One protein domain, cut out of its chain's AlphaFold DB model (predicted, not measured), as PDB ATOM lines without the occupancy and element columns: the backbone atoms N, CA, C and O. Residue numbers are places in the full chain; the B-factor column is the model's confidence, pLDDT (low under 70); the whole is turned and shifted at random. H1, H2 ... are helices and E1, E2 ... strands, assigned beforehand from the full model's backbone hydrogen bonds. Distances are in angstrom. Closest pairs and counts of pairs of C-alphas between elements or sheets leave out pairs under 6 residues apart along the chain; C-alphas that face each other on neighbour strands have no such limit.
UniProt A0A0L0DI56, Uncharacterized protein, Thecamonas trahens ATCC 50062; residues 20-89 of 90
ATOM      1  N   PRO A  20      51.535  34.397  -9.829       93.94
ATOM      2  CA  PRO A  20      50.802  34.470  -8.568       93.94
ATOM      3  C   PRO A  20      50.284  35.891  -8.319       93.94
ATOM      4  O   PRO A  20      50.972  36.867  -8.623       93.94
ATOM      5  N   LEU A  21      49.085  35.997  -7.745       92.69
ATOM      6  CA  LEU A  21      48.491  37.268  -7.323       92.69
ATOM      7  C   LEU A  21      48.711  37.494  -5.820       92.69
ATOM      8  O   LEU A  21      48.777  36.536  -5.047       92.69
ATOM      9  N   GLU A  22      48.821  38.756  -5.401       92.00
ATOM     10  CA  GLU A  22      49.127  39.132  -4.011       92.00
ATOM     11  C   GLU A  22      48.029  38.686  -3.034       92.00
ATOM     12  O   GLU A  22      48.336  38.187  -1.952       92.00
ATOM     13  N   HIS A  23      46.758  38.800  -3.430       91.12
ATOM     14  CA  HIS A  23      45.595  38.397  -2.629       91.12
ATOM     15  C   HIS A  23      45.212  36.918  -2.814       91.12
ATOM     16  O   HIS A  23      44.212  36.451  -2.265       91.12
ATOM     17  N   GLY A  24      46.031  36.158  -3.545       91.00
ATOM     18  CA  GLY A  24      45.850  34.735  -3.796       91.00
ATOM     19  C   GLY A  24      45.253  34.416  -5.166       91.00
ATOM     20  O   GLY A  24      44.739  35.272  -5.879       91.00
ATOM     21  N   GLY A  25      45.338  33.140  -5.535       91.62
ATOM     22  CA  GLY A  25      45.065  32.690  -6.897       91.62
ATOM     23  C   GLY A  25      46.265  32.866  -7.829       91.62
ATOM     24  O   GLY A  25      47.352  33.293  -7.426       91.62
ATOM     25  N   VAL A  26      46.082  32.472  -9.085       94.50
ATOM     26  CA  VAL A  26      47.147  32.482 -10.091       94.50
ATOM     27  C   VAL A  26      46.581  32.731 -11.482       94.50
ATOM     28  O   VAL A  26      45.523  32.209 -11.829       94.50
ATOM     29  N   VAL A  27      47.294  33.513 -12.290       93.44
ATOM     30  CA  VAL A  27      46.957  33.741 -13.697       93.44
ATOM     31  C   VAL A  27      47.904  32.941 -14.579       93.44
ATOM     32  O   VAL A  27      49.121  32.972 -14.400       93.44
ATOM     33  N   VAL A  28      47.342  32.228 -15.551       92.88
ATOM     34  CA  VAL A  28      48.097  31.520 -16.586       92.88
ATOM     35  C   VAL A  28      47.675  32.057 -17.940       92.88
ATOM     36  O   VAL A  28      46.493  32.080 -18.283       92.88
ATOM     37  N   GLU A  29      48.651  32.479 -18.732       89.62
ATOM     38  CA  GLU A  29      48.405  32.930 -20.094       89.62
ATOM     39  C   GLU A  29      48.274  31.725 -21.008       89.62
ATOM     40  O   GLU A  29      49.209  30.937 -21.127       89.62
ATOM     41  N   THR A  30      47.127  31.580 -21.667       88.44
ATOM     42  CA  THR A  30      46.851  30.448 -22.558       88.44
ATOM     43  C   THR A  30      46.556  30.917 -23.979       88.44
ATOM     44  O   THR A  30      46.431  32.110 -24.258       88.44
ATOM     45  N   VAL A  31      46.394  29.966 -24.902       86.38
ATOM     46  CA  VAL A  31      45.944  30.257 -26.273       86.38
ATOM     47  C   VAL A  31      44.523  30.822 -26.340       86.38
ATOM     48  O   VAL A  31      44.203  31.506 -27.306       86.38
ATOM     49  N   ALA A  32      43.686  30.555 -25.332       84.88
ATOM     50  CA  ALA A  32      42.328  31.090 -25.247       84.88
ATOM     51  C   ALA A  32      42.289  32.512 -24.656       84.88
ATOM     52  O   ALA A  32      41.267  33.185 -24.765       84.88
ATOM     53  N   GLY A  33      43.391  32.967 -24.052       86.12
ATOM     54  CA  GLY A  33      43.478  34.183 -23.247       86.12
ATOM     55  C   GLY A  33      43.966  33.896 -21.819       86.12
ATOM     56  O   GLY A  33      44.278  32.742 -21.491       86.12
ATOM     57  N   PRO A  34      44.059  34.927 -20.967       89.06
ATOM     58  CA  PRO A  34      44.392  34.767 -19.555       89.06
ATOM     59  C   PRO A  34      43.304  33.977 -18.814       89.06
ATOM     60  O   PRO A  34      42.118  34.311 -18.880       89.06
ATOM     61  N   VAL A  35      43.721  32.933 -18.094       92.38
ATOM     62  CA  VAL A  35      42.871  32.126 -17.209       92.38
ATOM     63  C   VAL A  35      43.293  32.381 -15.768       92.38
ATOM     64  O   VAL A  35      44.463  32.191 -15.434       92.38
ATOM     65  N   GLN A  36      42.353  32.776 -14.911       93.06
ATOM     66  CA  GLN A  36      42.598  32.963 -13.483       93.06
ATOM     67  C   GLN A  36      42.052  31.779 -12.677       93.06
ATOM     68  O   GLN A  36      40.872  31.439 -12.753       93.06
ATOM     69  N   PHE A  37      42.914  31.159 -11.878       94.00
ATOM     70  CA  PHE A  37      42.569  30.092 -10.947       94.00
ATOM     71  C   PHE A  37      42.466  30.664  -9.539       94.00
ATOM     72  O   PHE A  37      43.431  31.226  -9.022       94.00
ATOM     73  N   GLY A  38      41.306  30.492  -8.912       93.25
ATOM     74  CA  GLY A  38      40.968  31.154  -7.662       93.25
ATOM     75  C   GLY A  38      40.635  32.630  -7.879       93.25
ATOM     76  O   GLY A  38      41.343  33.367  -8.562       93.25
ATOM     77  N   ILE A  39      39.539  33.071  -7.270       92.69
ATOM     78  CA  ILE A  39      39.081  34.461  -7.344       92.69
ATOM     79  C   ILE A  39      38.858  35.083  -5.952       92.69
ATOM     80  O   ILE A  39      37.749  35.523  -5.657       92.69
ATOM     81  N   PRO A  40      39.867  35.069  -5.050       92.62
ATOM     82  CA  PRO A  40      39.786  35.815  -3.799       92.62
ATOM     83  C   PRO A  40      39.383  37.279  -4.004       92.62
ATOM     84  O   PRO A  40      39.614  37.828  -5.096       92.62
ATOM     85  N   PRO A  41      38.851  37.930  -2.956       90.25
ATOM     86  CA  PRO A  41      38.592  39.357  -2.995       90.25
ATOM     87  C   PRO A  41      39.821  40.144  -3.453       90.25
ATOM     88  O   PRO A  41      40.952  39.770  -3.140       90.25
ATOM     89  N   GLU A  42      39.594  41.237  -4.178       88.31
ATOM     90  CA  GLU A  42      40.611  42.214  -4.596       88.31
ATOM     91  C   GLU A  42      41.598  41.744  -5.686       88.31
ATOM     92  O   GLU A  42      42.362  42.558  -6.209       88.31
ATOM     93  N   THR A  43      41.537  40.485  -6.135       90.69
ATOM     94  CA  THR A  43      42.477  39.923  -7.133       90.69
ATOM     95  C   THR A  43      42.465  40.615  -8.499       90.69
ATOM     96  O   THR A  43      43.472  40.619  -9.209       90.69
ATOM     97  N   ILE A  44      41.367  41.278  -8.872       85.62
ATOM     98  CA  ILE A  44      41.323  42.102 -10.090       85.62
ATOM     99  C   ILE A  44      42.319  43.266 -10.031       85.62
ATOM    100  O   ILE A  44      42.938  43.605 -11.040       85.62
ATOM    101  N   LYS A  45      42.531  43.853  -8.848       86.62
ATOM    102  CA  LYS A  45      43.481  44.957  -8.662       86.62
ATOM    103  C   LYS A  45      44.914  44.465  -8.808       86.62
ATOM    104  O   LYS A  45      45.739  45.202  -9.345       86.62
ATOM    105  N   ASP A  46      45.190  43.228  -8.405       88.44
ATOM    106  CA  ASP A  46      46.497  42.598  -8.600       88.44
ATOM    107  C   ASP A  46      46.786  42.413 -10.087       88.44
ATOM    108  O   ASP A  46      47.834  42.845 -10.567       88.44
ATOM    109  N   SER A  47      45.817  41.881 -10.840       85.56
ATOM    110  CA  SER A  47      45.915  41.752 -12.298       85.56
ATOM    111  C   SER A  47      46.143  43.107 -12.978       85.56
ATOM    112  O   SER A  47      47.032  43.239 -13.821       85.56
ATOM    113  N   MET A  48      45.419  44.151 -12.558       84.88
ATOM    114  CA  MET A  48      45.594  45.515 -13.077       84.88
ATOM    115  C   MET A  48      46.976  46.102 -12.750       84.88
ATOM    116  O   MET A  48      47.614  46.696 -13.620       84.88
ATOM    117  N   ARG A  49      47.466  45.937 -11.512       86.69
ATOM    118  CA  ARG A  49      48.805  46.395 -11.089       86.69
ATOM    119  C   ARG A  49      49.914  45.667 -11.840       86.69
ATOM    120  O   ARG A  49      50.902  46.292 -12.218       86.69
ATOM    121  N   ALA A  50      49.727  44.374 -12.083       84.00
ATOM    122  CA  ALA A  50      50.627  43.546 -12.873       84.00
ATOM    123  C   ALA A  50      50.544  43.834 -14.386       84.00
ATOM    124  O   ALA A  50      51.310  43.248 -15.149       84.00
ATOM    125  N   GLN A  51      49.663  44.752 -14.815       83.56
ATOM    126  CA  GLN A  51      49.413  45.092 -16.221       83.56
ATOM    127  C   GLN A  51      49.053  43.859 -17.063       83.56
ATOM    128  O   GLN A  51      49.406  43.776 -18.240       83.56
ATOM    129  N   LEU A  52      48.375  42.890 -16.442       81.31
ATOM    130  CA  LEU A  52      47.836  41.726 -17.125       81.31
ATOM    131  C   LEU A  52      46.545  42.116 -17.837       81.31
ATOM    132  O   LEU A  52      45.778  42.955 -17.355       81.31
ATOM    133  N   ASP A  53      46.291  41.469 -18.972       81.12
ATOM    134  CA  ASP A  53      44.964  41.508 -19.568       81.12
ATOM    135  C   ASP A  53      43.954  40.947 -18.564       81.12
ATOM    136  O   ASP A  53      44.233  39.987 -17.840       81.12
ATOM    137  N   VAL A  54      42.770  41.557 -18.517       78.69
ATOM    138  CA  VAL A  54      41.716  41.129 -17.595       78.69
ATOM    139  C   VAL A  54      41.331  39.686 -17.930       78.69
ATOM    140  O   VAL A  54      40.954  39.417 -19.077       78.69
ATOM    141  N   PRO A  55      41.410  38.755 -16.963       83.50
ATOM    142  CA  PRO A  55      40.999  37.379 -17.182       83.50
ATOM    143  C   PRO A  55      39.531  37.309 -17.593       83.50
ATOM    144  O   PRO A  55      38.656  37.861 -16.927       83.50
ATOM    145  N   THR A  56      39.250  36.624 -18.698       84.94
ATOM    146  CA  THR A  56      37.880  36.330 -19.149       84.94
ATOM    147  C   THR A  56      37.435  34.929 -18.745       84.94
ATOM    148  O   THR A  56      36.241  34.635 -18.737       84.94
ATOM    149  N   TYR A  57      38.388  34.072 -18.376       90.31
ATOM    150  CA  TYR A  57      38.156  32.704 -17.934       90.31
ATOM    151  C   TYR A  57      38.582  32.555 -16.475       90.31
ATOM    152  O   TYR A  57      39.705  32.908 -16.111       90.31
ATOM    153  N   PHE A  58      37.698  31.986 -15.658       91.62
ATOM    154  CA  PHE A  58      37.928  31.772 -14.232       91.62
ATOM    155  C   PHE A  58      37.704  30.307 -13.863       91.62
ATOM    156  O   PHE A  58      36.719  29.695 -14.278       91.62
ATOM    157  N   VAL A  59      38.601  29.760 -13.047       93.38
ATOM    158  CA  VAL A  59      38.462  28.442 -12.423       93.38
ATOM    159  C   VAL A  59      38.290  28.651 -10.926       93.38
ATOM    160  O   VAL A  59      39.198  29.142 -10.257       93.38
ATOM    161  N   VAL A  60      37.124  28.285 -10.399       91.75
ATOM    162  CA  VAL A  60      36.795  28.439  -8.976       91.75
ATOM    163  C   VAL A  60      36.783  27.085  -8.291       91.75
ATOM    164  O   VAL A  60      36.132  26.146  -8.748       91.75
ATOM    165  N   PHE A  61      37.520  26.991  -7.188       89.50
ATOM    166  CA  PHE A  61      37.619  25.771  -6.400       89.50
ATOM    167  C   PHE A  61      36.418  25.634  -5.463       89.50
ATOM    168  O   PHE A  61      35.908  26.625  -4.938       89.50
ATOM    169  N   GLY A  62      35.979  24.398  -5.211       85.31
ATOM    170  CA  GLY A  62      34.827  24.134  -4.340       85.31
ATOM    171  C   GLY A  62      35.016  24.618  -2.896       85.31
ATOM    172  O   GLY A  62      34.042  24.957  -2.233       85.31
ATOM    173  N   GLU A  63      36.263  24.706  -2.433       84.56
ATOM    174  CA  GLU A  63      36.631  25.199  -1.098       84.56
ATOM    175  C   GLU A  63      36.488  26.719  -0.927       84.56
ATOM    176  O   GLU A  63      36.513  27.213   0.196       84.56
ATOM    177  N   MET A  64      36.276  27.471  -2.014       88.00
ATOM    178  CA  MET A  64      36.034  28.917  -1.943       88.00
ATOM    179  C   MET A  64      34.638  29.270  -1.410       88.00
ATOM    180  O   MET A  64      34.325  30.447  -1.240       88.00
ATOM    181  N   PHE A  65      33.795  28.270  -1.141       88.94
ATOM    182  CA  PHE A  65      32.487  28.447  -0.527       88.94
ATOM    183  C   PHE A  65      32.358  27.589   0.735       88.94
ATOM    184  O   PHE A  65      32.216  26.364   0.670       88.94
ATOM    185  N   ASP A  66      32.357  28.241   1.899       87.81
ATOM    186  CA  ASP A  66      32.130  27.586   3.185       87.81
ATOM    187  C   ASP A  66      30.620  27.492   3.440       87.81
ATOM    188  O   ASP A  66      29.963  28.465   3.818       87.81
ATOM    189  N   ARG A  67      30.060  26.293   3.235       86.62
ATOM    190  CA  ARG A  67      28.630  26.001   3.440       86.62
ATOM    191  C   ARG A  67      28.206  26.048   4.905       86.62
ATOM    192  O   ARG A  67      27.027  26.240   5.176       86.62
ATOM    193  N   THR A  68      29.131  25.835   5.835       92.81
ATOM    194  CA  THR A  68      28.833  25.830   7.270       92.81
ATOM    195  C   THR A  68      28.726  27.254   7.794       92.81
ATOM    196  O   THR A  68      27.845  27.549   8.596       92.81
ATOM    197  N   ARG A  69      29.607  28.143   7.326       90.31
ATOM    198  CA  ARG A  69      29.617  29.561   7.711       90.31
ATOM    199  C   ARG A  69      28.822  30.458   6.763       90.31
ATOM    200  O   ARG A  69      28.677  31.642   7.049       90.31
ATOM    201  N   CYS A  70      28.324  29.908   5.655       88.38
ATOM    202  CA  CYS A  70      27.679  30.647   4.568       88.38
ATOM    203  C   CYS A  70      28.556  31.793   4.032       88.38
ATOM    204  O   CYS A  70      28.056  32.871   3.717       88.38
ATOM    205  N   LEU A  71      29.871  31.566   3.949       88.25
ATOM    206  CA  LEU A  71      30.838  32.558   3.480       88.25
ATOM    207  C   LEU A  71      31.288  32.229   2.059       88.25
ATOM    208  O   LEU A  71      31.648  31.090   1.755       88.25
ATOM    209  N   ASN A  72      31.298  33.250   1.204       87.75
ATOM    210  CA  ASN A  72      31.826  33.166  -0.149       87.75
ATOM    211  C   ASN A  72      33.163  33.908  -0.232       87.75
ATOM    212  O   ASN A  72      33.237  35.090   0.091       87.75
ATOM    213  N   PHE A  73      34.198  33.207  -0.683       89.56
ATOM    214  CA  PHE A  73      35.530  33.752  -0.934       89.56
ATOM    215  C   PHE A  73      35.799  33.979  -2.429       89.56
ATOM    216  O   PHE A  73      36.854  34.488  -2.788       89.56
ATOM    217  N   ALA A  74      34.871  33.587  -3.306       91.44
ATOM    218  CA  ALA A  74      34.935  33.817  -4.741       91.44
ATOM    219  C   ALA A  74      34.209  35.124  -5.118       91.44
ATOM    220  O   ALA A  74      32.977  35.164  -5.218       91.44
ATOM    221  N   GLU A  75      34.975  36.195  -5.342       88.44
ATOM    222  CA  GLU A  75      34.471  37.516  -5.730       88.44
ATOM    223  C   GLU A  75      34.262  37.617  -7.251       88.44
ATOM    224  O   GLU A  75      35.155  37.985  -8.008       88.44
ATOM    225  N   PHE A  76      33.051  37.308  -7.719       84.69
ATOM    226  CA  PHE A  76      32.719  37.363  -9.150       84.69
ATOM    227  C   PHE A  76      32.260  38.733  -9.653       84.69
ATOM    228  O   PHE A  76      32.390  39.020 -10.844       84.69
ATOM    229  N   GLU A  77      31.690  39.566  -8.785       83.44
ATOM    230  CA  GLU A  77      30.971  40.779  -9.189       83.44
ATOM    231  C   GLU A  77      31.894  41.795  -9.875       83.44
ATOM    232  O   GLU A  77      31.658  42.185 -11.021       83.44
ATOM    233  N   PHE A  78      32.994  42.159  -9.214       82.56
ATOM    234  CA  PHE A  78      33.935  43.158  -9.719       82.56
ATOM    235  C   PHE A  78      34.641  42.737 -11.021       82.56
ATOM    236  O   PHE A  78      34.604  43.514 -11.982       82.56
ATOM    237  N   PRO A  79      35.241  41.532 -11.124       82.25
ATOM    238  CA  PRO A  79      35.866  41.065 -12.366       82.25
ATOM    239  C   PRO A  79      34.883  41.003 -13.542       82.25
ATOM    240  O   PRO A  79      35.230  41.364 -14.668       82.25
ATOM    241  N   THR A  80      33.636  40.600 -13.283       82.19
ATOM    242  CA  THR A  80      32.592  40.528 -14.315       82.19
ATOM    243  C   THR A  80      32.189  41.916 -14.803       82.19
ATOM    244  O   THR A  80      32.117  42.142 -16.012       82.19
ATOM    245  N   TYR A  81      31.979  42.868 -13.888       79.50
ATOM    246  CA  TYR A  81      31.639  44.247 -14.245       79.50
ATOM    247  C   TYR A  81      32.743  44.903 -15.085       79.50
ATOM    248  O   TYR A  81      32.469  45.534 -16.111       79.50
ATOM    249  N   PHE A  82      34.003  44.699 -14.695       78.56
ATOM    250  CA  PHE A  82      35.148  45.230 -15.429       78.56
ATOM    251  C   PHE A  82      35.254  44.627 -16.839       78.56
ATOM    252  O   PHE A  82      35.464  45.359 -17.810       78.56
ATOM    253  N   ASN A  83      35.042  43.314 -16.978       76.56
ATOM    254  CA  ASN A  83      34.984  42.642 -18.280       76.56
ATOM    255  C   ASN A  83      33.843  43.166 -19.162       76.56
ATOM    256  O   ASN A  83      34.059  43.426 -20.341       76.56
ATOM    257  N   PHE A  84      32.643  43.373 -18.613       72.56
ATOM    258  CA  PHE A  84      31.517  43.928 -19.371       72.56
ATOM    259  C   PHE A  84      31.812  45.347 -19.883       72.56
ATOM    260  O   PHE A  84      31.600  45.647 -21.059       72.56
ATOM    261  N   SER A  85      32.354  46.211 -19.019       60.19
ATOM    262  CA  SER A  85      32.688  47.594 -19.382       60.19
ATOM    263  C   SER A  85      33.796  47.670 -20.441       60.19
ATOM    264  O   SER A  85      33.700  48.464 -21.374       60.19
ATOM    265  N   SER A  86      34.815  46.814 -20.339       56.78
ATOM    266  CA  SER A  86      35.940  46.780 -21.283       56.78
ATOM    267  C   SER A  86      35.634  46.052 -22.600       56.78
ATOM    268  O   SER A  86      36.218  46.395 -23.627       56.78
ATOM    269  N   ALA A  87      34.700  45.095 -22.609       56.38
ATOM    270  CA  ALA A  87      34.240  44.419 -23.824       56.38
ATOM    271  C   ALA A  87      33.313  45.297 -24.679       56.38
ATOM    272  O   ALA A  87      33.380  45.228 -25.900       56.38
ATOM    273  N   SER A  88      32.498  46.154 -24.053       47.91
ATOM    274  CA  SER A  88      31.624  47.116 -24.750       47.91
ATOM    275  C   SER A  88      32.403  48.205 -25.515       47.91
ATOM    276  O   SER A  88      31.867  48.858 -26.405       47.91
ATOM    277  N   ALA A  89      33.684  48.395 -25.185       49.16
ATOM    278  CA  ALA A  89      34.571  49.360 -25.833       49.16
ATOM    279  C   ALA A  89      35.399  48.772 -26.999       49.16
ATOM    280  O   ALA A  89      36.276  49.471 -27.513       49.16
TER     281      ALA A  89
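AT A GLANCE: This is residues 20 to 89 of the 90 residues of an uncharacterized protein of Thecamonas trahens ATCC 50062 (UniProt A0A0L0DI56). A small three-stranded sheet is grazed by short helix H1; beyond E3 a long loop, sticking out at residues 66 to 71, folds back to H2, off the sheet. The 70 printed residues hold E1, E2, H1, E3, H2 in that order; the class is mixed, helices and strands, with under half of the residues in named elements. The sheet, E1 - E2 - E3, is mixed. The whole is compact, radius of gyration of the C-alphas 12.3 A, spanning 40 by 24 by 22 A.

IN THESE COORDINATES: E1, residues 26 to 30, begins at C-alpha 26 (47.147, 32.482, -10.091) and spans 12.6 A. E2 is residues 33 to 37, 13.0 A; H1, 43 to 49, 9.9 A; E3, 57 to 59, 7.0 A. H2, 77 to 87, 15.4 A, ends at C-alpha 87 (34.240, 44.419, -23.824).

HOW THE PARTS SIT: Hairpin E1 and E2 is antiparallel, N 28 to O 35 2.9 A. E2 and E3 are parallel, N 59 to O 36 2.8 A; E2, H1, E3 form a strand-helix-strand unit, parallel strands joined through a helix, with a right-handed crossover. H1 and H2 are close but not clearly touching, closest C-alphas Ile 44 and Pro 79, 6.0 A. In both helices every O i to N i+4 pair is within hydrogen-bond range.

THE WHOLE: The farthest C-alphas, Thr 68 and Ala 89, are 41.0 A apart. The printed part has no cut; link E3 to H2 is long. Residues 85 to 89 have pLDDT under 70.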